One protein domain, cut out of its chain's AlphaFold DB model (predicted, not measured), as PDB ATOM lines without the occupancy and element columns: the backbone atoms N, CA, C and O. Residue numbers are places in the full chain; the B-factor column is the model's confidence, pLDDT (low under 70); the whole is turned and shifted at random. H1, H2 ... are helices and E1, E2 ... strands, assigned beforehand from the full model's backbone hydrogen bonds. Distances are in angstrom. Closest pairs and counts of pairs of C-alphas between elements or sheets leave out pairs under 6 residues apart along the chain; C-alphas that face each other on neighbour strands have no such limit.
ATOM      1  N   LEU A   5     -37.177  10.693  17.090       90.56
ATOM      2  CA  LEU A   5     -38.348  11.497  17.408       90.56
ATOM      3  C   LEU A   5     -39.215  11.624  16.158       90.56
ATOM      4  O   LEU A   5     -38.757  12.141  15.143       90.56
ATOM      5  N   ILE A   6     -40.448  11.134  16.220       88.88
ATOM      6  CA  ILE A   6     -41.267  10.891  15.031       88.88
ATOM      7  C   ILE A   6     -42.634  11.540  15.228       88.88
ATOM      8  O   ILE A   6     -43.291  11.297  16.237       88.88
ATOM      9  N   ASP A   7     -43.060  12.370  14.277       88.44
ATOM     10  CA  ASP A   7     -44.416  12.926  14.252       88.44
ATOM     11  C   ASP A   7     -45.338  11.996  13.454       88.44
ATOM     12  O   ASP A   7     -45.121  11.752  12.265       88.44
ATOM     13  N   VAL A   8     -46.345  11.434  14.123       87.25
ATOM     14  CA  VAL A   8     -47.316  10.511  13.531       87.25
ATOM     15  C   VAL A   8     -48.716  10.977  13.893       87.25
ATOM     16  O   VAL A   8     -49.137  10.908  15.048       87.25
ATOM     17  N   GLY A   9     -49.460  11.460  12.896       84.75
ATOM     18  CA  GLY A   9     -50.836  11.921  13.096       84.75
ATOM     19  C   GLY A   9     -50.956  13.091  14.080       84.75
ATOM     20  O   GLY A   9     -51.946  13.161  14.808       84.75
ATOM     21  N   GLY A  10     -49.952  13.975  14.134       86.19
ATOM     22  CA  GLY A  10     -49.911  15.120  15.048       86.19
ATOM     23  C   GLY A  10     -49.512  14.759  16.479       86.19
ATOM     24  O   GLY A  10     -49.728  15.559  17.388       86.19
ATOM     25  N   ARG A  11     -48.980  13.551  16.695       89.94
ATOM     26  CA  ARG A  11     -48.430  13.097  17.975       89.94
ATOM     27  C   ARG A  11     -46.945  12.852  17.835       89.94
ATOM     28  O   ARG A  11     -46.509  12.229  16.868       89.94
ATOM     29  N   ARG A  12     -46.179  13.272  18.833       91.81
ATOM     30  CA  ARG A  12     -44.735  13.089  18.857       91.81
ATOM     31  C   ARG A  12     -44.362  11.856  19.661       91.81
ATOM     32  O   ARG A  12     -44.645  11.738  20.852       91.81
ATOM     33  N   VAL A  13     -43.701  10.939  18.979       93.06
ATOM     34  CA  VAL A  13     -43.359   9.614  19.468       93.06
ATOM     35  C   VAL A  13     -41.846   9.498  19.533       93.06
ATOM     36  O   VAL A  13     -41.168   9.625  18.517       93.06
ATOM     37  N   LEU A  14     -41.314   9.278  20.732       92.38
ATOM     38  CA  LEU A  14     -39.894   9.050  20.950       92.38
ATOM     39  C   LEU A  14     -39.619   7.548  20.990       92.38
ATOM     40  O   LEU A  14     -40.209   6.825  21.786       92.38
ATOM     41  N   VAL A  15     -38.715   7.067  20.150       91.50
ATOM     42  CA  VAL A  15     -38.314   5.660  20.105       91.50
ATOM     43  C   VAL A  15     -36.854   5.538  20.508       91.50
ATOM     44  O   VAL A  15     -36.015   6.297  20.022       91.50
ATOM     45  N   ALA A  16     -36.565   4.566  21.375       88.94
ATOM     46  CA  ALA A  16     -35.223   4.243  21.854       88.94
ATOM     47  C   ALA A  16     -34.468   5.460  22.436       88.94
ATOM     48  O   ALA A  16     -33.387   5.800  21.948       88.94
ATOM     49  N   PRO A  17     -35.025   6.143  23.457       88.69
ATOM     50  CA  PRO A  17     -34.342   7.257  24.106       88.69
ATOM     51  C   PRO A  17     -32.940   6.848  24.563       88.69
ATOM     52  O   PRO A  17     -32.725   5.749  25.077       88.69
ATOM     53  N   ALA A  18     -31.987   7.750  24.352       85.38
ATOM     54  CA  ALA A  18     -30.592   7.590  24.733       85.38
ATOM     55  C   ALA A  18     -30.172   8.732  25.663       85.38
ATOM     56  O   ALA A  18     -30.823   9.774  25.704       85.38
ATOM     57  N   SER A  19     -29.059   8.569  26.376       84.12
ATOM     58  CA  SER A  19     -28.531   9.608  27.268       84.12
ATOM     59  C   SER A  19     -28.434  10.979  26.577       84.12
ATOM     60  O   SER A  19     -27.895  11.084  25.472       84.12
ATOM     61  N   GLY A  20     -28.985  12.012  27.224       83.69
ATOM     62  CA  GLY A  20     -29.004  13.396  26.738       83.69
ATOM     63  C   GLY A  20     -30.171  13.725  25.800       83.69
ATOM     64  O   GLY A  20     -30.302  14.872  25.366       83.69
ATOM     65  N   THR A  21     -31.038  12.754  25.487       87.00
ATOM     66  CA  THR A  21     -32.226  12.987  24.648       87.00
ATOM     67  C   THR A  21     -33.210  13.914  25.354       87.00
ATOM     68  O   THR A  21     -33.741  14.836  24.733       87.00
ATOM     69  N   SER A  22     -33.418  13.718  26.656       87.38
ATOM     70  CA  SER A  22     -34.338  14.532  27.453       87.38
ATOM     71  C   SER A  22     -33.933  16.012  27.473       87.38
ATOM     72  O   SER A  22     -34.762  16.880  27.185       87.38
ATOM     73  N   ASP A  23     -32.655  16.306  27.720       86.19
ATOM     74  CA  ASP A  23     -32.110  17.669  27.727       86.19
ATOM     75  C   ASP A  23     -32.214  18.339  26.354       86.19
ATOM     76  O   ASP A  23     -32.647  19.491  26.250       86.19
ATOM     77  N   PHE A  24     -31.893  17.603  25.284       84.88
ATOM     78  CA  PHE A  24     -32.020  18.096  23.912       84.88
ATOM     79  C   PHE A  24     -33.463  18.505  23.580       84.88
ATOM     80  O   PHE A  24     -33.700  19.573  23.008       84.88
ATOM     81  N   LEU A  25     -34.443  17.677  23.955       86.38
ATOM     82  CA  LEU A  25     -35.857  17.938  23.683       86.38
ATOM     83  C   LEU A  25     -36.415  19.079  24.541       86.38
ATOM     84  O   LEU A  25     -37.151  19.922  24.021       86.38
ATOM     85  N   LYS A  26     -36.029  19.155  25.822       84.88
ATOM     86  CA  LYS A  26     -36.402  20.258  26.725       84.88
ATOM     87  C   LYS A  26     -35.850  21.593  26.244       84.88
ATOM     88  O   LYS A  26     -36.606  22.557  26.158       84.88
ATOM     89  N   GLY A  27     -34.573  21.637  25.856       83.69
ATOM     90  CA  GLY A  27     -33.934  22.842  25.319       83.69
ATOM     91  C   GLY A  27     -34.618  23.389  24.061       83.69
ATOM     92  O   GLY A  27     -34.514  24.577  23.766       83.69
ATOM     93  N   ARG A  28     -35.370  22.542  23.346       81.12
ATOM     94  CA  ARG A  28     -36.134  22.895  22.140       81.12
ATOM     95  C   ARG A  28     -37.645  22.997  22.361       81.12
ATOM     96  O   ARG A  28     -38.372  23.239  21.403       81.12
ATOM     97  N   ASN A  29     -38.124  22.819  23.595       85.75
ATOM     98  CA  ASN A  29     -39.547  22.795  23.940       85.75
ATOM     99  C   ASN A  29     -40.369  21.830  23.055       85.75
ATOM    100  O   ASN A  29     -41.448  22.168  22.567       85.75
ATOM    101  N   LEU A  30     -39.829  20.633  22.804       84.94
ATOM    102  CA  LEU A  30     -40.476  19.607  21.985       84.94
ATOM    103  C   LEU A  30     -41.236  18.616  22.883       84.94
ATOM    104  O   LEU A  30     -40.604  17.741  23.478       84.94
ATOM    105  N   PRO A  31     -42.579  18.708  22.992       90.38
ATOM    106  CA  PRO A  31     -43.351  17.778  23.809       90.38
ATOM    107  C   PRO A  31     -43.362  16.387  23.180       90.38
ATOM    108  O   PRO A  31     -43.433  16.265  21.956       90.38
ATOM    109  N   VAL A  32     -43.333  15.360  24.027       92.50
ATOM    110  CA  VAL A  32     -43.433  13.945  23.651       92.50
ATOM    111  C   VAL A  32     -44.743  13.398  24.217       92.50
ATOM    112  O   VAL A  32     -45.080  13.669  25.368       92.50
ATOM    113  N   ASP A  33     -45.493  12.657  23.405       92.31
ATOM    114  CA  ASP A  33     -46.771  12.049  23.796       92.31
ATOM    115  C   ASP A  33     -46.588  10.590  24.236       92.31
ATOM    116  O   ASP A  33     -47.257  10.097  25.151       92.31
ATOM    117  N   ALA A  34     -45.675   9.883  23.568       94.00
ATOM    118  CA  ALA A  34     -45.376   8.487  23.835       94.00
ATOM    119  C   ALA A  34     -43.897   8.179  23.646       94.00
ATOM    120  O   ALA A  34     -43.236   8.725  22.764       94.00
ATOM    121  N   ILE A  35     -43.413   7.246  24.455       93.31
ATOM    122  CA  ILE A  35     -42.053   6.730  24.421       93.31
ATOM    123  C   ILE A  35     -42.124   5.226  24.192       93.31
ATOM    124  O   ILE A  35     -42.841   4.541  24.917       93.31
ATOM    125  N   LEU A  36     -41.388   4.703  23.215       92.12
ATOM    126  CA  LEU A  36     -41.263   3.266  22.979       92.12
ATOM    127  C   LEU A  36     -39.823   2.821  23.205       92.12
ATOM    128  O   LEU A  36     -38.892   3.344  22.588       92.12
ATOM    129  N   LEU A  37     -39.647   1.843  24.085       89.06
ATOM    130  CA  LEU A  37     -38.351   1.269  24.414       89.06
ATOM    131  C   LEU A  37     -38.113   0.036  23.538       89.06
ATOM    132  O   LEU A  37     -38.908  -0.901  23.552       89.06
ATOM    133  N   THR A  38     -37.024   0.050  22.771       82.81
ATOM    134  CA  THR A  38     -36.570  -1.097  21.961       82.81
ATOM    135  C   THR A  38     -35.626  -2.014  22.740       82.81
ATOM    136  O   THR A  38     -35.468  -3.181  22.398       82.81
ATOM    137  N   SER A  39     -35.013  -1.488  23.802       80.69
ATOM    138  CA  SER A  39     -34.155  -2.192  24.754       80.69
ATOM    139  C   SER A  39     -34.149  -1.446  26.097       80.69
ATOM    140  O   SER A  39     -34.576  -0.291  26.181       80.69
ATOM    141  N   LEU A  40     -33.687  -2.106  27.162       75.75
ATOM    142  CA  LEU A  40     -33.609  -1.544  28.521       75.75
ATOM    143  C   LEU A  40     -32.155  -1.298  28.949       75.75
ATOM    144  O   LEU A  40     -31.723  -1.765  29.997       75.75
ATOM    145  N   SER A  41     -31.379  -0.592  28.123       68.00
ATOM    146  CA  SER A  41     -30.013  -0.204  28.504       68.00
ATOM    147  C   SER A  41     -30.010   0.882  29.594       68.00
ATOM    148  O   SER A  41     -30.870   1.768  29.597       68.00
ATOM    149  N   GLU A  42     -29.012   0.849  30.485       54.72
ATOM    150  CA  GLU A  42     -28.835   1.803  31.600       54.72
ATOM    151  C   GLU A  42     -28.899   3.269  31.137       54.72
ATOM    152  O   GLU A  42     -29.584   4.104  31.732       54.72
ATOM    153  N   ALA A  43     -28.255   3.568  30.005       59.75
ATOM    154  CA  ALA A  43     -28.220   4.905  29.416       59.75
ATOM    155  C   ALA A  43     -29.598   5.402  28.942       59.75
ATOM    156  O   ALA A  43     -29.827   6.611  28.918       59.75
ATOM    157  N   GLY A  44     -30.501   4.495  28.558       69.88
ATOM    158  CA  GLY A  44     -31.870   4.831  28.172       69.88
ATOM    159  C   GLY A  44     -32.782   5.014  29.383       69.88
ATOM    160  O   GLY A  44     -33.536   5.978  29.438       69.88
ATOM    161  N   LEU A  45     -32.679   4.139  30.391       78.19
ATOM    162  CA  LEU A  45     -33.500   4.220  31.608       78.19
ATOM    163  C   LEU A  45     -33.185   5.453  32.456       78.19
ATOM    164  O   LEU A  45     -34.104   6.064  33.001       78.19
ATOM    165  N   GLY A  46     -31.907   5.830  32.549       79.12
ATOM    166  CA  GLY A  46     -31.494   7.050  33.240       79.12
ATOM    167  C   GLY A  46     -32.062   8.313  32.589       79.12
ATOM    168  O   GLY A  46     -32.512   9.202  33.297       79.12
ATOM    169  N   ASP A  47     -32.128   8.372  31.256       85.31
ATOM    170  CA  ASP A  47     -32.667   9.535  30.533       85.31
ATOM    171  C   ASP A  47     -34.192   9.691  30.689       85.31
ATOM    172  O   ASP A  47     -34.732  10.787  30.560       85.31
ATOM    173  N   LEU A  48     -34.905   8.607  31.020       87.50
ATOM    174  CA  LEU A  48     -36.343   8.655  31.301       87.50
ATOM    175  C   LEU A  48     -36.678   9.318  32.637       87.50
ATOM    176  O   LEU A  48     -37.853   9.637  32.863       87.50
ATOM    177  N   LEU A  49     -35.690   9.501  33.517       86.88
ATOM    178  CA  LEU A  49     -35.878   9.987  34.874       86.88
ATOM    179  C   LEU A  49     -35.036  11.234  35.167       86.88
ATOM    180  O   LEU A  49     -33.842  11.281  34.917       86.88
ATOM    181  N   GLU A  50     -35.648  12.219  35.811       82.19
ATOM    182  CA  GLU A  50     -34.988  13.385  36.387       82.19
ATOM    183  C   GLU A  50     -35.381  13.477  37.865       82.19
ATOM    184  O   GLU A  50     -36.565  13.528  38.211       82.19
ATOM    185  N   GLY A  51     -34.392  13.407  38.760       75.25
ATOM    186  CA  GLY A  51     -34.638  13.423  40.208       75.25
ATOM    187  C   GLY A  51     -35.566  12.301  40.701       75.25
ATOM    188  O   GLY A  51     -36.288  12.492  41.674       75.25
ATOM    189  N   GLY A  52     -35.597  11.152  40.012       73.25
ATOM    190  CA  GLY A  52     -36.483  10.024  40.332       73.25
ATOM    191  C   GLY A  52     -37.921  10.158  39.812       73.25
ATOM    192  O   GLY A  52     -38.756   9.304  40.098       73.25
ATOM    193  N   THR A  53     -38.219  11.200  39.031       77.94
ATOM    194  CA  THR A  53     -39.515  11.409  38.366       77.94
ATOM    195  C   THR A  53     -39.360  11.354  36.853       77.94
ATOM    196  O   THR A  53     -38.253  11.501  36.357       77.94
ATOM    197  N   SER A  54     -40.433  11.130  36.091       83.62
ATOM    198  CA  SER A  54     -40.311  11.061  34.629       83.62
ATOM    199  C   SER A  54     -39.813  12.388  34.040       83.62
ATOM    200  O   SER A  54     -40.461  13.419  34.206       83.62
ATOM    201  N   ALA A  55     -38.718  12.338  33.278       86.12
ATOM    202  CA  ALA A  55     -38.164  13.487  32.558       86.12
ATOM    203  C   ALA A  55     -39.082  13.991  31.423       86.12
ATOM    204  O   ALA A  55     -38.873  15.077  30.884       86.12
ATOM    205  N   TYR A  56     -40.111  13.211  31.072       88.25
ATOM    206  CA  TYR A  56     -40.955  13.391  29.891       88.25
ATOM    207  C   TYR A  56     -42.414  13.744  30.221       88.25
ATOM    208  O   TYR A  56     -43.351  13.329  29.528       88.25
ATOM    209  N   GLY A  57     -42.631  14.539  31.272       83.56
ATOM    210  CA  GLY A  57     -43.929  15.158  31.551       83.56
ATOM    211  C   GLY A  57     -45.040  14.123  31.710       83.56
ATOM    212  O   GLY A  57     -44.947  13.304  32.608       83.56
ATOM    213  N   ASN A  58     -46.076  14.145  30.857       85.69
ATOM    214  CA  ASN A  58     -47.232  13.223  30.855       85.69
ATOM    215  C   ASN A  58     -47.141  12.063  29.841       85.69
ATOM    216  O   ASN A  58     -48.144  11.398  29.582       85.69
ATOM    217  N   SER A  59     -45.951  11.804  29.293       91.94
ATOM    218  CA  SER A  59     -45.748  10.745  28.299       91.94
ATOM    219  C   SER A  59     -46.129   9.362  28.826       91.94
ATOM    220  O   SER A  59     -45.857   9.022  29.983       91.94
ATOM    221  N   ARG A  60     -46.701   8.541  27.941       92.69
ATOM    222  CA  ARG A  60     -46.850   7.093  28.156       92.69
ATOM    223  C   ARG A  60     -45.590   6.372  27.703       92.69
ATOM    224  O   ARG A  60     -45.077   6.678  26.630       92.69
ATOM    225  N   ILE A  61     -45.116   5.412  28.485       92.25
ATOM    226  CA  ILE A  61     -43.891   4.663  28.195       92.25
ATOM    227  C   ILE A  61     -44.277   3.221  27.887       92.25
ATOM    228  O   ILE A  61     -44.937   2.580  28.695       92.25
ATOM    229  N   TYR A  62     -43.880   2.714  26.726       91.50
ATOM    230  CA  TYR A  62     -44.183   1.368  26.257       91.50
ATOM    231  C   TYR A  62     -42.899   0.546  26.173       91.50
ATOM    232  O   TYR A  62     -41.917   0.996  25.583       91.50
ATOM    233  N   ALA A  63     -42.915  -0.654  26.738       88.69
ATOM    234  CA  ALA A  63     -41.817  -1.613  26.657       88.69
ATOM    235  C   ALA A  63     -42.377  -3.029  26.526       88.69
ATOM    236  O   ALA A  63     -43.470  -3.303  27.015       88.69
ATOM    237  N   ASP A  64     -41.642  -3.941  25.899       86.25
ATOM    238  CA  ASP A  64     -42.028  -5.351  25.895       86.25
ATOM    239  C   ASP A  64     -42.053  -5.916  27.321       86.25
ATOM    240  O   ASP A  64     -41.195  -5.627  28.155       86.25
ATOM    241  N   ARG A  65     -43.051  -6.753  27.594       83.44
ATOM    242  CA  ARG A  65     -43.147  -7.507  28.838       83.44
ATOM    243  C   ARG A  65     -41.926  -8.404  29.050       83.44
ATOM    244  O   ARG A  65     -41.406  -8.413  30.159       83.44
ATOM    245  N   GLY A  66     -41.449  -9.086  28.006       78.06
ATOM    246  CA  GLY A  66     -40.255  -9.934  28.071       78.06
ATOM    247  C   GLY A  66     -39.009  -9.143  28.472       78.06
ATOM    248  O   GLY A  66     -38.287  -9.548  29.384       78.06
ATOM    249  N   LEU A  67     -38.830  -7.953  27.883       79.94
ATOM    250  CA  LEU A  67     -37.796  -6.998  28.294       79.94
ATOM    251  C   LEU A  67     -37.894  -6.647  29.787       79.94
ATOM    252  O   LEU A  67     -36.901  -6.735  30.511       79.94
ATOM    253  N   LEU A  68     -39.080  -6.258  30.262       82.12
ATOM    254  CA  LEU A  68     -39.283  -5.854  31.659       82.12
ATOM    255  C   LEU A  68     -39.026  -7.000  32.646       82.12
ATOM    256  O   LEU A  68     -38.408  -6.792  33.695       82.12
ATOM    257  N   GLU A  69     -39.473  -8.208  32.314       79.75
ATOM    258  CA  GLU A  69     -39.235  -9.412  33.110       79.75
ATOM    259  C   GLU A  69     -37.736  -9.731  33.185       79.75
ATOM    260  O   GLU A  69     -37.199  -9.908  34.283       79.75
ATOM    261  N   ALA A  70     -37.036  -9.711  32.045       74.31
ATOM    262  CA  ALA A  70     -35.596  -9.946  31.981       74.31
ATOM    263  C   ALA A  70     -34.805  -8.917  32.803       74.31
ATOM    264  O   ALA A  70     -33.918  -9.288  33.576       74.31
ATOM    265  N   ALA A  71     -35.166  -7.634  32.714       75.62
ATOM    266  CA  ALA A  71     -34.539  -6.586  33.514       75.62
ATOM    267  C   ALA A  71     -34.808  -6.768  35.016       75.62
ATOM    268  O   ALA A  71     -33.919  -6.563  35.836       75.62
ATOM    269  N   THR A  72     -35.990  -7.236  35.412       72.50
ATOM    270  CA  THR A  72     -36.304  -7.462  36.834       72.50
ATOM    271  C   THR A  72     -35.451  -8.580  37.455       72.50
ATOM    272  O   THR A  72     -35.142  -8.541  38.653       72.50
ATOM    273  N   VAL A  73     -35.041  -9.566  36.651       70.62
ATOM    274  CA  VAL A  73     -34.204 -10.698  37.080       70.62
ATOM    275  C   VAL A  73     -32.706 -10.382  36.978       70.62
ATOM    276  O   VAL A  73     -31.949 -10.791  37.857       70.62
ATOM    277  N   GLY A  74     -32.278  -9.655  35.941       59.25
ATOM    278  CA  GLY A  74     -30.863  -9.463  35.594       59.25
ATOM    279  C   GLY A  74     -30.272  -8.067  35.826       59.25
ATOM    280  O   GLY A  74     -29.070  -7.904  35.637       59.25
ATOM    281  N   ALA A  75     -31.066  -7.062  36.207       61.34
ATOM    282  CA  ALA A  75     -30.579  -5.686  36.342       61.34
ATOM    283  C   ALA A  75     -29.525  -5.518  37.449       61.34
ATOM    284  O   ALA A  75     -29.700  -5.987  38.580       61.34
ATOM    285  N   ALA A  76     -28.476  -4.749  37.140       60.12
ATOM    286  CA  ALA A  76     -27.566  -4.192  38.134       60.12
ATOM    287  C   ALA A  76     -28.306  -3.211  39.073       60.12
ATOM    288  O   ALA A  76     -29.429  -2.777  38.807       60.12
ATOM    289  N   GLY A  77     -27.695  -2.860  40.211       63.06
ATOM    290  CA  GLY A  77     -28.363  -2.090  41.274       63.06
ATOM    291  C   GLY A  77     -28.946  -0.731  40.838       63.06
ATOM    292  O   GLY A  77     -30.035  -0.363  41.291       63.06
ATOM    293  N   SER A  78     -28.268  -0.004  39.943       65.44
ATOM    294  CA  SER A  78     -28.729   1.275  39.373       65.44
ATOM    295  C   SER A  78     -29.921   1.088  38.429       65.44
ATOM    296  O   SER A  78     -30.959   1.725  38.620       65.44
ATOM    297  N   ASP A  79     -29.828   0.151  37.484       70.88
ATOM    298  CA  ASP A  79     -30.900  -0.196  36.538       70.88
ATOM    299  C   ASP A  79     -32.185  -0.604  37.248       70.88
ATOM    300  O   ASP A  79     -33.278  -0.154  36.900       70.88
ATOM    301  N   ARG A  80     -32.056  -1.407  38.307       76.75
ATOM    302  CA  ARG A  80     -33.195  -1.837  39.116       76.75
ATOM    303  C   ARG A  80     -33.860  -0.659  39.825       76.75
ATOM    304  O   ARG A  80     -35.082  -0.631  39.941       76.75
ATOM    305  N   THR A  81     -33.082   0.322  40.277       81.81
ATOM    306  CA  THR A  81     -33.609   1.535  40.924       81.81
ATOM    307  C   THR A  81     -34.396   2.389  39.932       81.81
ATOM    308  O   THR A  81     -35.536   2.759  40.219       81.81
ATOM    309  N   ASN A  82     -33.838   2.635  38.745       83.75
ATOM    310  CA  ASN A  82     -34.503   3.408  37.694       83.75
ATOM    311  C   ASN A  82     -35.764   2.698  37.184       83.75
ATOM    312  O   ASN A  82     -36.827   3.307  37.069       83.75
ATOM    313  N   LEU A  83     -35.686   1.386  36.960       84.56
ATOM    314  CA  LEU A  83     -36.839   0.583  36.566       84.56
ATOM    315  C   LEU A  83     -37.948   0.622  37.627       84.56
ATOM    316  O   LEU A  83     -39.111   0.832  37.287       84.56
ATOM    317  N   ASN A  84     -37.604   0.491  38.912       85.81
ATOM    318  CA  ASN A  84     -38.573   0.589  40.006       85.81
ATOM    319  C   ASN A  84     -39.236   1.969  40.071       85.81
ATOM    320  O   ASN A  84     -40.444   2.049  40.285       85.81
ATOM    321  N   ALA A  85     -38.479   3.050  39.867       86.50
ATOM    322  CA  ALA A  85     -39.034   4.400  39.819       86.50
ATOM    323  C   ALA A  85     -40.002   4.574  38.632       86.50
ATOM    324  O   ALA A  85     -41.089   5.133  38.791       86.50
ATOM    325  N   LEU A  86     -39.665   4.026  37.460       87.12
ATOM    326  CA  LEU A  86     -40.554   4.028  36.296       87.12
ATOM    327  C   LEU A  86     -41.818   3.197  36.526       87.12
ATOM    328  O   LEU A  86     -42.910   3.657  36.195       87.12
ATOM    329  N   LEU A  87     -41.701   2.018  37.137       86.69
ATOM    330  CA  LEU A  87     -42.848   1.196  37.531       86.69
ATOM    331  C   LEU A  87     -43.749   1.944  38.524       86.69
ATOM    332  O   LEU A  87     -44.959   2.028  38.320       86.69
ATOM    333  N   ALA A  88     -43.158   2.558  39.552       87.31
ATOM    334  CA  ALA A  88     -43.878   3.340  40.557       87.31
ATOM    335  C   ALA A  88     -44.559   4.589  39.973       87.31
ATOM    336  O   ALA A  88     -45.559   5.055  40.516       87.31
ATOM    337  N   SER A  89     -44.065   5.114  38.847       86.56
ATOM    338  CA  SER A  89     -44.664   6.267  38.167       86.56
ATOM    339  C   SER A  89     -46.047   5.984  37.558       86.56
ATOM    340  O   SER A  89     -46.749   6.924  37.183       86.56
ATOM    341  N   GLY A  90     -46.431   4.706  37.415       86.19
ATOM    342  CA  GLY A  90     -47.709   4.291  36.824       86.19
ATOM    343  C   GLY A  90     -47.837   4.562  35.319       86.19
ATOM    344  O   GLY A  90     -48.938   4.503  34.776       86.19
ATOM    345  N   ARG A  91     -46.727   4.888  34.640       87.81
ATOM    346  CA  ARG A  91     -46.692   5.293  33.219       87.81
ATOM    347  C   ARG A  91     -46.056   4.267  32.294       87.81
ATOM    348  O   ARG A  91     -46.011   4.503  31.088       87.81
ATOM    349  N   LEU A  92     -45.537   3.177  32.852       90.12
ATOM    350  CA  LEU A  92     -44.932   2.087  32.103       90.12
ATOM    351  C   LEU A  92     -46.003   1.060  31.725       90.12
ATOM    352  O   LEU A  92     -46.681   0.509  32.589       90.12
ATOM    353  N   TYR A  93     -46.144   0.814  30.429       90.69
ATOM    354  CA  TYR A  93     -47.125  -0.081  29.836       90.69
ATOM    355  C   TYR A  93     -46.411  -1.201  29.081       90.69
ATOM    356  O   TYR A  93     -45.481  -0.952  28.315       90.69
ATOM    357  N   ALA A  94     -46.896  -2.427  29.269       89.38
ATOM    358  CA  ALA A  94     -46.365  -3.626  28.633       89.38
ATOM    359  C   ALA A  94     -47.399  -4.221  27.660       89.38
ATOM    360  O   ALA A  94     -48.145  -5.130  28.058       89.38
ATOM    361  N   PRO A  95     -47.530  -3.661  26.437       86.62
ATOM    362  CA  PRO A  95     -48.490  -4.147  25.455       86.62
ATOM    363  C   PRO A  95     -48.154  -5.576  25.016       86.62
ATOM    364  O   PRO A  95     -47.025  -6.042  25.154       86.62
ATOM    365  N   GLU A  96     -49.148  -6.274  24.471       81.56
ATOM    366  CA  GLU A  96     -48.911  -7.548  23.793       81.56
ATOM    367  C   GLU A  96     -48.145  -7.332  22.478       81.56
ATOM    368  O   GLU A  96     -48.141  -6.237  21.904       81.56
ATOM    369  N   ALA A  97     -47.497  -8.389  21.989       77.38
ATOM    370  CA  ALA A  97     -46.799  -8.353  20.713       77.38
ATOM    371  C   ALA A  97     -47.756  -8.020  19.561       77.38
ATOM    372  O   ALA A  97     -48.869  -8.538  19.490       77.38
ATOM    373  N   ASN A  98     -47.277  -7.220  18.605       80.56
ATOM    374  CA  ASN A  98     -47.992  -6.860  17.376       80.56
ATOM    375  C   ASN A  98     -49.257  -6.014  17.599       80.56
ATOM    376  O   ASN A  98     -50.184  -6.064  16.788       80.56
ATOM    377  N   VAL A  99     -49.274  -5.203  18.658       86.50
ATOM    378  CA  VAL A  99     -50.385  -4.302  18.991       86.50
ATOM    379  C   VAL A  99     -50.095  -2.871  18.541       86.50
ATOM    380  O   VAL A  99     -48.978  -2.362  18.666       86.50
ATOM    381  N   ASP A 100     -51.130  -2.203  18.034       90.25
ATOM    382  CA  ASP A 100     -51.097  -0.769  17.760       90.25
ATOM    383  C   ASP A 100     -51.229   0.002  19.084       90.25
ATOM    384  O   ASP A 100     -52.269  -0.038  19.744       90.25
ATOM    385  N   VAL A 101     -50.162   0.692  19.496       90.25
ATOM    386  CA  VAL A 101     -50.139   1.476  20.748       90.25
ATOM    387  C   VAL A 101     -50.636   2.908  20.543       90.25
ATOM    388  O   VAL A 101     -51.128   3.543  21.477       90.25
ATOM    389  N   LEU A 102     -50.544   3.401  19.306       90.12
ATOM    390  CA  LEU A 102     -51.141   4.638  18.809       90.12
ATOM    391  C   LEU A 102     -51.590   4.413  17.353       90.12
ATOM    392  O   LEU A 102     -51.072   3.511  16.691       90.12
ATOM    393  N   PRO A 103     -52.506   5.234  16.805       89.12
ATOM    394  CA  PRO A 103     -52.832   5.182  15.382       89.12
ATOM    395  C   PRO A 103     -51.570   5.307  14.513       89.12
ATOM    396  O   PRO A 103     -50.853   6.299  14.604       89.12
ATOM    397  N   GLY A 104     -51.290   4.290  13.692       87.25
ATOM    398  CA  GLY A 104     -50.105   4.250  12.825       87.25
ATOM    399  C   GLY A 104     -48.798   3.826  13.509       87.25
ATOM    400  O   GLY A 104     -47.777   3.764  12.831       87.25
ATOM    401  N   VAL A 105     -48.804   3.492  14.805       90.19
ATOM    402  CA  VAL A 105     -47.614   3.033  15.546       90.19
ATOM    403  C   VAL A 105     -47.875   1.657  16.141       90.19
ATOM    404  O   VAL A 105     -48.648   1.509  17.091       90.19
ATOM    405  N   ARG A 106     -47.183   0.655  15.603       90.00
ATOM    406  CA  ARG A 106     -47.253  -0.736  16.031       90.00
ATOM    407  C   ARG A 106     -46.002  -1.136  16.791       90.00
ATOM    408  O   ARG A 106     -44.881  -0.944  16.319       90.00
ATOM    409  N   PHE A 107     -46.210  -1.755  17.941       84.44
ATOM    410  CA  PHE A 107     -45.148  -2.379  18.710       84.44
ATOM    411  C   PHE A 107     -45.064  -3.861  18.337       84.44
ATOM    412  O   PHE A 107     -46.059  -4.583  18.409       84.44
ATOM    413  N   THR A 108     -43.901  -4.316  17.880       80.75
ATOM    414  CA  THR A 108     -43.693  -5.680  17.372       80.75
ATOM    415  C   THR A 108     -42.550  -6.343  18.124       80.75
ATOM    416  O   THR A 108     -41.495  -5.740  18.303       80.75
ATOM    417  N   ILE A 109     -42.751  -7.588  18.545       71.56
ATOM    418  CA  ILE A 109     -41.749  -8.366  19.276       71.56
ATOM    419  C   ILE A 109     -41.347  -9.536  18.374       71.56
ATOM    420  O   ILE A 109     -42.236 -10.293  17.965       71.56
ATOM    421  N   PRO A 110     -40.061  -9.673  18.008       66.06
ATOM    422  CA  PRO A 110     -39.602 -10.803  17.212       66.06
ATOM    423  C   PRO A 110     -39.867 -12.131  17.943       66.06
ATOM    424  O   PRO A 110     -39.600 -12.233  19.141       66.06
ATOM    425  N   PRO A 111     -40.354 -13.177  17.254       57.38
ATOM    426  CA  PRO A 111     -40.767 -14.433  17.890       57.38
ATOM    427  C   PRO A 111     -39.621 -15.221  18.551       57.38
ATOM    428  O   PRO A 111     -39.886 -16.121  19.346       57.38
ATOM    429  N   HIS A 112     -38.360 -14.907  18.232       56.22
ATOM    430  CA  HIS A 112     -37.185 -15.671  18.670       56.22
ATOM    431  C   HIS A 112     -36.181 -14.872  19.510       56.22
ATOM    432  O   HIS A 112     -35.185 -15.437  19.955       56.22
ATOM    433  N   GLN A 113     -36.445 -13.589  19.787       58.19
ATOM    434  CA  GLN A 113     -35.554 -12.753  20.593       58.19
ATOM    435  C   GLN A 113     -36.344 -12.012  21.676       58.19
ATOM    436  O   GLN A 113     -36.927 -10.963  21.434       58.19
ATOM    437  N   SER A 114     -36.335 -12.544  22.901       56.25
ATOM    438  CA  SER A 114     -37.054 -11.971  24.055       56.25
ATOM    439  C   SER A 114     -36.381 -10.734  24.671       56.25
ATOM    440  O   SER A 114     -36.777 -10.291  25.746       56.25
ATOM    441  N   MET A 115     -35.307 -10.232  24.051       64.56
ATOM    442  CA  MET A 115     -34.414  -9.206  24.612       64.56
ATOM    443  C   MET A 115     -34.346  -7.934  23.756       64.56
ATOM    444  O   MET A 115     -33.567  -7.036  24.066       64.56
ATOM    445  N   VAL A 116     -35.143  -7.852  22.689       69.19
ATOM    446  CA  VAL A 116     -35.220  -6.694  21.793       69.19
ATOM    447  C   VAL A 116     -36.654  -6.515  21.314       69.19
ATOM    448  O   VAL A 116     -37.399  -7.476  21.129       69.19
ATOM    449  N   SER A 117     -37.067  -5.269  21.132       75.75
ATOM    450  CA  SER A 117     -38.365  -4.931  20.558       75.75
ATOM    451  C   SER A 117     -38.193  -4.032  19.355       75.75
ATOM    452  O   SER A 117     -37.353  -3.134  19.346       75.75
ATOM    453  N   ARG A 118     -39.066  -4.221  18.370       83.06
ATOM    454  CA  ARG A 118     -39.127  -3.397  17.168       83.06
ATOM    455  C   ARG A 118     -40.335  -2.485  17.222       83.06
ATOM    456  O   ARG A 118     -41.411  -2.863  17.692       83.06
ATOM    457  N   VAL A 119     -40.186  -1.302  16.648       84.56
ATOM    458  CA  VAL A 119     -41.310  -0.387  16.447       84.56
ATOM    459  C   VAL A 119     -41.538  -0.228  14.958       84.56
ATOM    460  O   VAL A 119     -40.665   0.276  14.257       84.56
ATOM    461  N   LYS A 120     -42.713  -0.637  14.474       88.38
ATOM    462  CA  LYS A 120     -43.146  -0.381  13.100       88.38
ATOM    463  C   LYS A 120     -44.097   0.807  13.088       88.38
ATOM    464  O   LYS A 120     -45.160   0.775  13.697       88.38
ATOM    465  N   ILE A 121     -43.739   1.841  12.347       87.25
ATOM    466  CA  ILE A 121     -44.540   3.047  12.159       87.25
ATOM    467  C   ILE A 121     -44.994   3.086  10.712       87.25
ATOM    468  O   ILE A 121     -44.191   2.899   9.800       87.25
ATOM    469  N   ARG A 122     -46.285   3.315  10.495       86.56
ATOM    470  CA  ARG A 122     -46.880   3.426   9.169       86.56
ATOM    471  C   ARG A 122     -47.374   4.847   8.935       86.56
ATOM    472  O   ARG A 122     -48.265   5.321   9.636       86.56
ATOM    473  N   CYS A 123     -46.853   5.471   7.885       76.38
ATOM    474  CA  CYS A 123     -47.246   6.797   7.421       76.38
ATOM    475  C   CYS A 123     -47.784   6.670   5.989       76.38
ATOM    476  O   CYS A 123     -47.035   6.697   5.014       76.38
ATOM    477  N   GLY A 124     -49.098   6.461   5.859       78.81
ATOM    478  CA  GLY A 124     -49.726   6.174   4.567       78.81
ATOM    479  C   GLY A 124     -49.244   4.847   3.968       78.81
ATOM    480  O   GLY A 124     -49.474   3.775   4.540       78.81
ATOM    481  N   GLU A 125     -48.600   4.919   2.803       78.44
ATOM    482  CA  GLU A 125     -48.019   3.763   2.099       78.44
ATOM    483  C   GLU A 125     -46.609   3.410   2.592       78.44
ATOM    484  O   GLU A 125     -46.131   2.318   2.315       78.44
ATOM    485  N   GLN A 126     -45.951   4.296   3.347       78.75
ATOM    486  CA  GLN A 126     -44.593   4.066   3.834       78.75
ATOM    487  C   GLN A 126     -44.588   3.399   5.206       78.75
ATOM    488  O   GLN A 126     -45.437   3.675   6.062       78.75
ATOM    489  N   SER A 127     -43.581   2.558   5.427       86.00
ATOM    490  CA  SER A 127     -43.281   1.974   6.732       86.00
ATOM    491  C   SER A 127     -41.873   2.351   7.178       86.00
ATOM    492  O   SER A 127     -40.927   2.281   6.397       86.00
ATOM    493  N   LEU A 128     -41.732   2.706   8.449       87.81
ATOM    494  CA  LEU A 128     -40.462   2.845   9.148       87.81
ATOM    495  C   LEU A 128     -40.385   1.753  10.214       87.81
ATOM    496  O   LEU A 128     -41.332   1.583  10.981       87.81
ATOM    497  N   ILE A 129     -39.278   1.025  10.281       88.62
ATOM    498  CA  ILE A 129     -39.008   0.068  11.353       88.62
ATOM    499  C   ILE A 129     -37.800   0.551  12.138       88.62
ATOM    500  O   ILE A 129     -36.720   0.713  11.576       88.62
ATOM    501  N   VAL A 130     -37.989   0.771  13.436       87.62
ATOM    502  CA  VAL A 130     -36.900   1.074  14.362       87.62
ATOM    503  C   VAL A 130     -36.385  -0.232  14.959       87.62
ATOM    504  O   VAL A 130     -37.163  -0.986  15.548       87.62
ATOM    505  N   LEU A 131     -35.091  -0.481  14.780       82.62
ATOM    506  CA  LEU A 131     -34.374  -1.685  15.188       82.62
ATOM    507  C   LEU A 131     -33.353  -1.353  16.270       82.62
ATOM    508  O   LEU A 131     -32.630  -0.354  16.160       82.62
ATOM    509  N   ASP A 132     -33.245  -2.223  17.273       77.75
ATOM    510  CA  ASP A 132     -32.120  -2.149  18.194       77.75
ATOM    511  C   ASP A 132     -30.808  -2.484  17.464       77.75
ATOM    512  O   ASP A 132     -30.751  -3.351  16.591       77.75
ATOM    513  N   GLY A 133     -29.732  -1.784  17.813       69.19
ATOM    514  CA  GLY A 133     -28.425  -1.979  17.201       69.19
ATOM    515  C   GLY A 133     -27.854  -3.389  17.357       69.19
ATOM    516  O   GLY A 133     -27.030  -3.781  16.532       69.19
ATOM    517  N   GLY A 134     -28.278  -4.143  18.377       65.00
ATOM    518  CA  GLY A 134     -27.913  -5.547  18.561       65.00
ATOM    519  C   GLY A 134     -28.579  -6.499  17.561       65.00
ATOM    520  O   GLY A 134     -28.017  -7.556  17.282       65.00
ATOM    521  N   GLU A 135     -29.721  -6.119  16.972       64.50
ATOM    522  CA  GLU A 135     -30.406  -6.915  15.936       64.50
ATOM    523  C   GLU A 135     -29.680  -6.883  14.589       64.50
ATOM    524  O   GLU A 135     -29.865  -7.759  13.742       64.50
ATOM    525  N   VAL A 136     -28.829  -5.877  14.398       63.66
ATOM    526  CA  VAL A 136     -27.989  -5.710  13.216       63.66
ATOM    527  C   VAL A 136     -26.559  -6.115  13.593       63.66
ATOM    528  O   VAL A 136     -25.667  -5.281  13.742       63.66
ATOM    529  N   ALA A 137     -26.339  -7.412  13.823       50.88
ATOM    530  CA  ALA A 137     -25.037  -7.939  14.225       50.88
ATOM    531  C   ALA A 137     -24.130  -8.294  13.021       50.88
ATOM    532  O   ALA A 137     -24.542  -8.947  12.064       50.88
ATOM    533  N   SER A 138     -22.862  -7.877  13.130       40.03
ATOM    534  CA  SER A 138     -21.623  -8.379  12.486       40.03
ATOM    535  C   SER A 138     -21.425  -8.342  10.963       40.03
ATOM    536  O   SER A 138     -20.276  -8.436  10.527       40.03
ATOM    537  N   SER A 139     -22.447  -8.125  10.140       37.72
ATOM    538  CA  SER A 139     -22.240  -7.788   8.725       37.72
ATOM    539  C   SER A 139     -22.153  -6.272   8.619       37.72
ATOM    540  O   SER A 139     -23.148  -5.573   8.775       37.72
ATOM    541  N   GLY A 140     -20.934  -5.746   8.488       38.66
ATOM    542  CA  GLY A 140     -20.683  -4.309   8.519       38.66
ATOM    543  C   GLY A 140     -21.679  -3.534   7.659       38.66
ATOM    544  O   GLY A 140     -22.103  -4.018   6.605       38.66
ATOM    545  N   PHE A 141     -21.987  -2.310   8.094       45.06
ATOM    546  CA  PHE A 141     -22.662  -1.247   7.336       45.06
ATOM    547  C   PHE A 141     -21.839  -0.819   6.100       45.06
ATOM    548  O   PHE A 141     -21.748   0.352   5.745       45.06
ATOM    549  N   ASP A 142     -21.160  -1.770   5.480       45.31
ATOM    550  CA  ASP A 142     -20.538  -1.635   4.195       45.31
ATOM    551  C   ASP A 142     -21.668  -1.687   3.171       45.31
ATOM    552  O   ASP A 142     -22.579  -2.515   3.268       45.31
ATOM    553  N   ARG A 143     -21.631  -0.776   2.196       42.44
ATOM    554  CA  ARG A 143     -22.686  -0.505   1.193       42.44
ATOM    555  C   ARG A 143     -23.022  -1.709   0.281       42.44
ATOM    556  O   ARG A 143     -23.688  -1.571  -0.744       42.44
ATOM    557  N   THR A 144     -22.522  -2.889   0.621       40.66
ATOM    558  CA  THR A 144     -22.478  -4.123  -0.159       40.66
ATOM    559  C   THR A 144     -22.892  -5.365   0.636       40.66
ATOM    560  O   THR A 144     -23.082  -6.412   0.015       40.66
ATOM    561  N   SER A 145     -23.071  -5.277   1.959       45.41
ATOM    562  CA  SER A 145     -23.363  -6.440   2.804       45.41
ATOM    563  C   SER A 145     -24.823  -6.889   2.699       45.41
ATOM    564  O   SER A 145     -25.751  -6.075   2.689       45.41
ATOM    565  N   ALA A 146     -25.027  -8.207   2.626       46.22
ATOM    566  CA  ALA A 146     -26.348  -8.816   2.715       46.22
ATOM    567  C   ALA A 146     -26.941  -8.589   4.113       46.22
ATOM    568  O   ALA A 146     -26.246  -8.745   5.115       46.22
ATOM    569  N   VAL A 147     -28.226  -8.239   4.176       52.75
ATOM    570  CA  VAL A 147     -28.934  -8.089   5.453       52.75
ATOM    571  C   VAL A 147     -29.221  -9.462   6.032       52.75
ATOM    572  O   VAL A 147     -30.038 -10.202   5.488       52.75
ATOM    573  N   ALA A 148     -28.604  -9.763   7.168       49.88
ATOM    574  CA  ALA A 148     -29.110 -10.761   8.091       49.88
ATOM    575  C   ALA A 148     -29.724 -10.017   9.286       49.88
ATOM    576  O   ALA A 148     -29.008  -9.649  10.212       49.88
ATOM    577  N   LEU A 149     -31.040  -9.767   9.267       58.31
ATOM    578  CA  LEU A 149     -31.752  -9.618  10.539       58.31
ATOM    579  C   LEU A 149     -31.781 -11.032  11.101       58.31
ATOM    580  O   LEU A 149     -32.392 -11.901  10.484       58.31
ATOM    581  N   ALA A 150     -31.000 -11.261  12.155       48.34
ATOM    582  CA  ALA A 150     -30.399 -12.555  12.477       48.34
ATOM    583  C   ALA A 150     -31.367 -13.756  12.544       48.34
ATOM    584  O   ALA A 150     -30.904 -14.879  12.390       48.34
ATOM    585  N   ASP A 151     -32.678 -13.533  12.684       50.56
ATOM    586  CA  ASP A 151     -33.689 -14.580  12.877       50.56
ATOM    587  C   ASP A 151     -35.034 -14.322  12.159       50.56
ATOM    588  O   ASP A 151     -36.040 -14.957  12.482       50.56
ATOM    589  N   ASP A 152     -35.097 -13.394  11.197       57.22
ATOM    590  CA  ASP A 152     -36.348 -13.144  10.466       57.22
ATOM    591  C   ASP A 152     -36.562 -14.155   9.330       57.22
ATOM    592  O   ASP A 152     -35.657 -14.435   8.540       57.22
ATOM    593  N   ASP A 153     -37.800 -14.647   9.193       61.84
ATOM    594  CA  ASP A 153     -38.231 -15.454   8.046       61.84
ATOM    595  C   ASP A 153     -37.855 -14.733   6.731       61.84
ATOM    596  O   ASP A 153     -38.246 -13.574   6.531       61.84
ATOM    597  N   PRO A 154     -37.137 -15.387   5.796       63.62
ATOM    598  CA  PRO A 154     -36.839 -14.831   4.481       63.62
ATOM    599  C   PRO A 154     -38.061 -14.261   3.746       63.62
ATOM    600  O   PRO A 154     -37.909 -13.326   2.958       63.62
ATOM    601  N   ALA A 155     -39.267 -14.789   3.983       64.19
ATOM    602  CA  ALA A 155     -40.506 -14.236   3.439       64.19
ATOM    603  C   ALA A 155     -40.869 -12.875   4.060       64.19
ATOM    604  O   ALA A 155     -41.275 -11.965   3.335       64.19
ATOM    605  N   HIS A 156     -40.662 -12.705   5.368       68.81
ATOM    606  CA  HIS A 156     -40.856 -11.432   6.059       68.81
ATOM    607  C   HIS A 156     -39.851 -10.383   5.577       68.81
ATOM    608  O   HIS A 156     -40.230  -9.290   5.170       68.81
ATOM    609  N   LEU A 157     -38.569 -10.741   5.504       67.38
ATOM    610  CA  LEU A 157     -37.531  -9.839   5.003       67.38
ATOM    611  C   LEU A 157     -37.797  -9.378   3.562       67.38
ATOM    612  O   LEU A 157     -37.600  -8.213   3.207       67.38
ATOM    613  N   ARG A 158     -38.290 -10.294   2.723       68.81
ATOM    614  CA  ARG A 158     -38.711  -9.997   1.350       68.81
ATOM    615  C   ARG A 158     -39.932  -9.088   1.287       68.81
ATOM    616  O   ARG A 158     -39.991  -8.288   0.356       68.81
ATOM    617  N   SER A 159     -40.869  -9.195   2.232       73.12
ATOM    618  CA  SER A 159     -42.020  -8.290   2.303       73.12
ATOM    619  C   SER A 159     -41.588  -6.878   2.690       73.12
ATOM    620  O   SER A 159     -42.081  -5.915   2.119       73.12
ATOM    621  N   LEU A 160     -40.611  -6.733   3.595       74.19
ATOM    622  CA  LEU A 160     -40.088  -5.417   3.980       74.19
ATOM    623  C   LEU A 160     -39.491  -4.656   2.787       74.19
ATOM    624  O   LEU A 160     -39.704  -3.448   2.664       74.19
ATOM    625  N   ALA A 161     -38.787  -5.366   1.899       74.19
ATOM    626  CA  ALA A 161     -38.231  -4.799   0.671       74.19
ATOM    627  C   ALA A 161     -39.311  -4.364  -0.338       74.19
ATOM    628  O   ALA A 161     -39.113  -3.387  -1.058       74.19
ATOM    629  N   ASP A 162     -40.439  -5.075  -0.388       75.19
ATOM    630  CA  ASP A 162     -41.549  -4.769  -1.300       75.19
ATOM    631  C   ASP A 162     -42.422  -3.614  -0.765       75.19
ATOM    632  O   ASP A 162     -42.942  -2.819  -1.543       75.19
ATOM    633  N   ASP A 163     -42.516  -3.467   0.559       74.81
ATOM    634  CA  ASP A 163     -43.338  -2.465   1.258       74.81
ATOM    635  C   ASP A 163     -42.708  -1.053   1.314       74.81
ATOM    636  O   ASP A 163     -43.143  -0.206   2.098       74.81
ATOM    637  N   HIS A 164     -41.653  -0.785   0.532       74.81
ATOM    638  CA  HIS A 164     -40.876   0.462   0.599       74.81
ATOM    639  C   HIS A 164     -40.438   0.817   2.036       74.81
ATOM    640  O   HIS A 164     -40.496   1.976   2.463       74.81
ATOM    641  N   THR A 165     -40.023  -0.194   2.807       82.50
ATOM    642  CA  THR A 165     -39.692  -0.021   4.224       82.50
ATOM    643  C   THR A 165     -38.357   0.695   4.402       82.50
ATOM    644  O   THR A 165     -37.336   0.329   3.814       82.50
ATOM    645  N   THR A 166     -38.361   1.689   5.285       86.56
ATOM    646  CA  THR A 166     -37.156   2.321   5.820       86.56
ATOM    647  C   THR A 166     -36.815   1.713   7.173       86.56
ATOM    648  O   THR A 166     -37.702   1.443   7.980       86.56
ATOM    649  N   LEU A 167     -35.532   1.509   7.437       86.25
ATOM    650  CA  LEU A 167     -35.002   1.117   8.732       86.25
ATOM    651  C   LEU A 167     -34.386   2.320   9.433       86.25
ATOM    652  O   LEU A 167     -33.660   3.095   8.812       86.25
ATOM    653  N   ALA A 168     -34.637   2.418  10.729       87.50
ATOM    654  CA  ALA A 168     -33.953   3.286  11.671       87.50
ATOM    655  C   ALA A 168     -33.221   2.404  12.679       87.50
ATOM    656  O   ALA A 168     -33.841   1.572  13.334       87.50
ATOM    657  N   ILE A 169     -31.906   2.545  12.792       85.12
ATOM    658  CA  ILE A 169     -31.083   1.640  13.598       85.12
ATOM    659  C   ILE A 169     -30.516   2.430  14.776       85.12
ATOM    660  O   ILE A 169     -29.935   3.501  14.606       85.12
ATOM    661  N   THR A 170     -30.693   1.932  16.001       84.50
ATOM    662  CA  THR A 170     -30.262   2.665  17.207       84.50
ATOM    663  C   THR A 170     -28.736   2.677  17.388       84.50
ATOM    664  O   THR A 170     -28.211   3.388  18.249       84.50
ATOM    665  N   SER A 171     -27.988   1.943  16.563       78.81
ATOM    666  CA  SER A 171     -26.525   1.983  16.460       78.81
ATOM    667  C   SER A 171     -26.069   2.485  15.082       78.81
ATOM    668  O   SER A 171     -26.812   2.456  14.107       78.81
ATOM    669  N   GLY A 172     -24.823   2.966  15.000       74.75
ATOM    670  CA  GLY A 172     -24.209   3.405  13.743       74.75
ATOM    671  C   GLY A 172     -24.057   4.926  13.567       74.75
ATOM    672  O   GLY A 172     -24.434   5.729  14.441       74.75
ATOM    673  N   PRO A 173     -23.424   5.345  12.452       75.31
ATOM    674  CA  PRO A 173     -23.216   6.752  12.136       75.31
ATOM    675  C   PRO A 173     -24.551   7.438  11.840       75.31
ATOM    676  O   PRO A 173     -25.473   6.818  11.320       75.31
ATOM    677  N   PHE A 174     -24.657   8.725  12.170       75.31
ATOM    678  CA  PHE A 174     -25.810   9.534  11.776       75.31
ATOM    679  C   PHE A 174     -25.946   9.538  10.233       75.31
ATOM    680  O   PHE A 174     -24.918   9.614   9.559       75.31
ATOM    681  N   PRO A 175     -27.163   9.426   9.663       78.19
ATOM    682  CA  PRO A 175     -28.467   9.445  10.339       78.19
ATOM    683  C   PRO A 175     -28.976   8.079  10.823       78.19
ATOM    684  O   PRO A 175     -30.084   7.991  11.342       78.19
ATOM    685  N   ALA A 176     -28.183   7.016  10.662       83.25
ATOM    686  CA  ALA A 176     -28.537   5.637  10.999       83.25
ATOM    687  C   ALA A 176     -29.864   5.171  10.368       83.25
ATOM    688  O   ALA A 176     -30.599   4.369  10.946       83.25
ATOM    689  N   LEU A 177     -30.154   5.683   9.166       84.62
ATOM    690  CA  LEU A 177     -31.293   5.284   8.351       84.62
ATOM    691  C   LEU A 177     -30.841   4.507   7.114       84.62
ATOM    692  O   LEU A 177     -29.825   4.833   6.490       84.62
ATOM    693  N   ALA A 178     -31.628   3.506   6.732       81.88
ATOM    694  CA  ALA A 178     -31.382   2.705   5.542       81.88
ATOM    695  C   ALA A 178     -32.680   2.301   4.836       81.88
ATOM    696  O   ALA A 178     -33.703   2.080   5.475       81.88
ATOM    697  N   SER A 179     -32.639   2.146   3.517       81.25
ATOM    698  CA  SER A 179     -33.693   1.466   2.757       81.25
ATOM    699  C   SER A 179     -33.326   0.000   2.560       81.25
ATOM    700  O   SER A 179     -32.167  -0.306   2.280       81.25
ATOM    701  N   ILE A 180     -34.307  -0.897   2.643       76.69
ATOM    702  CA  ILE A 180     -34.130  -2.294   2.226       76.69
ATOM    703  C   ILE A 180     -34.547  -2.416   0.764       76.69
ATOM    704  O   ILE A 180     -35.621  -1.956   0.385       76.69
ATOM    705  N   TYR A 181     -33.733  -3.078  -0.055       75.50
ATOM    706  CA  TYR A 181     -34.115  -3.418  -1.423       75.50
ATOM    707  C   TYR A 181     -33.615  -4.803  -1.838       75.50
ATOM    708  O   TYR A 181     -32.676  -5.362  -1.263       75.50
ATOM    709  N   ARG A 182     -34.263  -5.363  -2.865       75.44
ATOM    710  CA  ARG A 182     -33.860  -6.629  -3.484       75.44
ATOM    711  C   ARG A 182     -32.675  -6.421  -4.424       75.44
ATOM    712  O   ARG A 182     -32.674  -5.517  -5.253       75.44
ATOM    713  N   HIS A 183     -31.700  -7.307  -4.322       74.25
ATOM    714  CA  HIS A 183     -30.548  -7.451  -5.199       74.25
ATOM    715  C   HIS A 183     -30.507  -8.881  -5.754       74.25
ATOM    716  O   HIS A 183     -31.169  -9.777  -5.230       74.25
ATOM    717  N   VAL A 184     -29.711  -9.118  -6.799       72.06
ATOM    718  CA  VAL A 184     -29.614 -10.444  -7.443       72.06
ATOM    719  C   VAL A 184     -29.125 -11.546  -6.493       72.06
ATOM    720  O   VAL A 184     -29.497 -12.701  -6.660       72.06
ATOM    721  N   ASP A 185     -28.382 -11.171  -5.447       68.69
ATOM    722  CA  ASP A 185     -27.801 -12.088  -4.453       68.69
ATOM    723  C   ASP A 185     -28.553 -12.088  -3.108       68.69
ATOM    724  O   ASP A 185     -28.067 -12.653  -2.132       68.69
ATOM    725  N   GLY A 186     -29.709 -11.417  -3.014       69.38
ATOM    726  CA  GLY A 186     -30.479 -11.315  -1.769       69.38
ATOM    727  C   GLY A 186     -30.922  -9.894  -1.434       69.38
ATOM    728  O   GLY A 186     -31.215  -9.099  -2.319       69.38
ATOM    729  N   LEU A 187     -31.017  -9.565  -0.147       71.38
ATOM    730  CA  LEU A 187     -31.443  -8.243   0.323       71.38
ATOM    731  C   LEU A 187     -30.242  -7.376   0.686       71.38
ATOM    732  O   LEU A 187     -29.281  -7.869   1.277       71.38
ATOM    733  N   ARG A 188     -30.308  -6.084   0.354       72.75
ATOM    734  CA  ARG A 188     -29.259  -5.099   0.654       72.75
ATOM    735  C   ARG A 188     -29.818  -3.872   1.362       72.75
ATOM    736  O   ARG A 188     -30.997  -3.545   1.205       72.75
ATOM    737  N   LEU A 189     -28.941  -3.193   2.104       73.88
ATOM    738  CA  LEU A 189     -29.201  -1.870   2.668       73.88
ATOM    739  C   LEU A 189     -28.641  -0.786   1.761       73.88
ATOM    740  O   LEU A 189     -27.470  -0.811   1.386       73.88
ATOM    741  N   GLY A 190     -29.475   0.203   1.470       73.75
ATOM    742  CA  GLY A 190     -29.055   1.468   0.885       73.75
ATOM    743  C   GLY A 190     -28.984   2.512   1.981       73.75
ATOM    744  O   GLY A 190     -29.977   2.722   2.673       73.75
ATOM    745  N   SER A 191     -27.837   3.169   2.147       70.81
ATOM    746  CA  SER A 191     -27.725   4.302   3.068       70.81
ATOM    747  C   SER A 191     -28.655   5.429   2.629       70.81
ATOM    748  O   SER A 191     -28.645   5.799   1.453       70.81
ATOM    749  N   ILE A 192     -29.399   6.006   3.569       75.94
ATOM    750  CA  ILE A 192     -30.152   7.240   3.343       75.94
ATOM    751  C   ILE A 192     -29.288   8.401   3.831       75.94
ATOM    752  O   ILE A 192     -28.825   8.402   4.972       75.94
ATOM    753  N   GLU A 193     -29.034   9.370   2.956       68.50
ATOM    754  CA  GLU A 193     -28.231  10.548   3.284       68.50
ATOM    755  C   GLU A 193     -29.079  11.601   4.004       68.50
ATOM    756  O   GLU A 193     -30.227  11.857   3.633       68.50
ATOM    757  N   ALA A 194     -28.496  12.221   5.032       66.31
ATOM    758  CA  ALA A 194     -29.088  13.390   5.664       66.31
ATOM    759  C   ALA A 194     -28.978  14.610   4.743       66.31
ATOM    760  O   ALA A 194     -28.036  14.734   3.960       66.31
ATOM    761  N   ARG A 195     -29.953  15.511   4.843       65.81
ATOM    762  CA  ARG A 195     -29.966  16.793   4.140       65.81
ATOM    763  C   ARG A 195     -29.988  17.939   5.138       65.81
ATOM    764  O   ARG A 195     -30.375  17.783   6.293       65.81
ATOM    765  N   GLU A 196     -29.574  19.100   4.657       56.53
ATOM    766  CA  GLU A 196     -29.643  20.340   5.419       56.53
ATOM    767  C   GLU A 196     -31.106  20.707   5.724       56.53
ATOM    768  O   GLU A 196     -31.980  20.607   4.853       56.53
ATOM    769  N   TYR A 197     -31.361  21.121   6.967       51.78
ATOM    770  CA  TYR A 197     -32.665  21.615   7.415       51.78
ATOM    771  C   TYR A 197     -33.136  22.790   6.541       51.78
ATOM    772  O   TYR A 197     -32.388  23.744   6.325       51.78
ATOM    773  N   GLY A 198     -34.375  22.738   6.038       56.69
ATOM    774  CA  GLY A 198     -34.920  23.785   5.156       56.69
ATOM    775  C   GLY A 198     -34.439  23.729   3.697       56.69
ATOM    776  O   GLY A 198     -34.605  24.704   2.960       56.69
ATOM    777  N   GLY A 199     -33.850  22.605   3.276       59.72
ATOM    778  CA  GLY A 199     -33.467  22.339   1.888       59.72
ATOM    779  C   GLY A 199     -34.652  22.161   0.922       59.72
ATOM    780  O   GLY A 199     -35.790  22.545   1.185       59.72
ATOM    781  N   ALA A 200     -34.380  21.583  -0.253       57.38
ATOM    782  CA  ALA A 200     -35.389  21.384  -1.297       57.38
ATOM    783  C   ALA A 200     -36.621  20.601  -0.801       57.38
ATOM    784  O   ALA A 200     -36.502  19.689   0.016       57.38
ATOM    785  N   ALA A 201     -37.795  20.931  -1.351       55.19
ATOM    786  CA  ALA A 201     -39.056  20.292  -0.988       55.19
ATOM    787  C   ALA A 201     -39.004  18.753  -1.157       55.19
ATOM    788  O   ALA A 201     -38.437  18.277  -2.149       55.19
TER     789      ALA A 201
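Overview. This is residues 5 to 201 of the 215 residues of an uncharacterized protein of Sphingomonas sp. BK580 (UniProt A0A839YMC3). A long, strongly twisted sheet, E5 to E11, is partly face to face with a small sheet, E1 to E4, as a sandwich near its E6 to E8 part. H2, H3 and H4 form a loose cluster beyond the small sheet, H5 packs on E10 and E11 at the other end of the long sheet, and the tail of residues 196 to 201 sticks out. The printed part has 197 residues with five named helices and eleven named strands, in the order E1 E2 H1 E3 H2 E4 H3 H4 E5 E6 E7 E8 H5 E9 E10 E11. Both sheets are mixed, with orders E5 E6 E7 E8 E9 E10 E11 and E1 E2 E3 E4; the class is mixed, helices and strands, with under half of the residues in named elements. The whole is compact, with a radius of gyration of the C-alphas of 17.1 A and spans of 52 by 42 by 29 A.

Along the chain. Begin with the large sheet: find E5 at residues 99 to 102, E6 at 105 to 108, E7 at 118 to 123 and E8 at 126 to 131, the last two 16.3 A long each. Go on to E9 at residues 165 to 169, E10 at 177 to 183, 18.6 A long, and E11 at 186 to 191, 16.6 A long, which ends at C-alpha 191 at (-27.725, 4.302, 3.068). H5, residues 154 to 162, is 12.5 A long. The small sheet starts at C-alpha 5 at (-38.348, 11.497, 17.408) with E1, residues 5 to 8, then E2, 11 to 15, E3, 34 to 36, and E4, 60 to 62. Among these strands and after them come H1, residues 21 to 27, H2, 42 to 47, H3, 65 to 74, 14.2 A, and H4, 77 to 88, 16.5 A, starting at (-28.363, -2.090, 41.274).

Arrangement. In the large sheet, E5 E6 E7 E8 and E9 E10 E11 are meanders, each strand the antiparallel neighbour of the one before; look for N 121 and O 128 of E7 and E8, 2.8 A apart, and N 181 and O 188 of E10 and E11, 3.0 A. E8 and E9 are parallel, with N 129 and O 166 at 2.8 A. H5 is on this sheet at a height of 5.6 A, only just over none of its strands, with two of its C-alphas falling on E10; the C-alphas of Ala 161 and Tyr 181 are their closest, 4.8 A. The two sheets make the sandwich with best planes 13 degrees apart and strands at 30 degrees; the closest C-alphas of E1 and E7 are those of Val 8 and Cys 123, 7.2 A. In the small sheet, E1 and E2 are a hairpin, with N 6 and O 13 at 2.8 A, and E3 is parallel to E2, with N 36 and O 14 at 2.8 A, and to E4, with N 62 and O 35 at 2.8 A. E2 H1 E3, E3 H2 E4 and E8 H5 E9 are strand-helix-strand units, two parallel neighbour strands with a helix between, each with a right-handed crossover. H4 touches H2 with residues 78 to 83 alone, closest at the C-alphas of Glu 42 and Asp 79, 5.7 A, at a steep tilt of 43 degrees, the same way. H3 and H4 only just touch, only at the corner, with 3 pairs of C-alphas within 8 A, the closest those of Thr 72 and Arg 80, 6.8 A. H1 is close to H2 but not clearly touching: the C-alphas of Ser 22 and Asp 47, their closest, are 6.1 A apart. Every O i to N i+4 pair is within hydrogen-bond range in H1, H3, H4 and H5; in H2 it is 1 of 2.

Size, cuts and confidence. The two C-alphas farthest apart are those of Gly 51 and Val 184, 53.5 A. The printed part has no cut. The links H2 to E4, 12 residues, and E8 to H5, 22 residues, are long. The mean pLDDT of the printed part is 76.5, and 53 residues are under 70, among them residues 133 to 158 and 193 to 201.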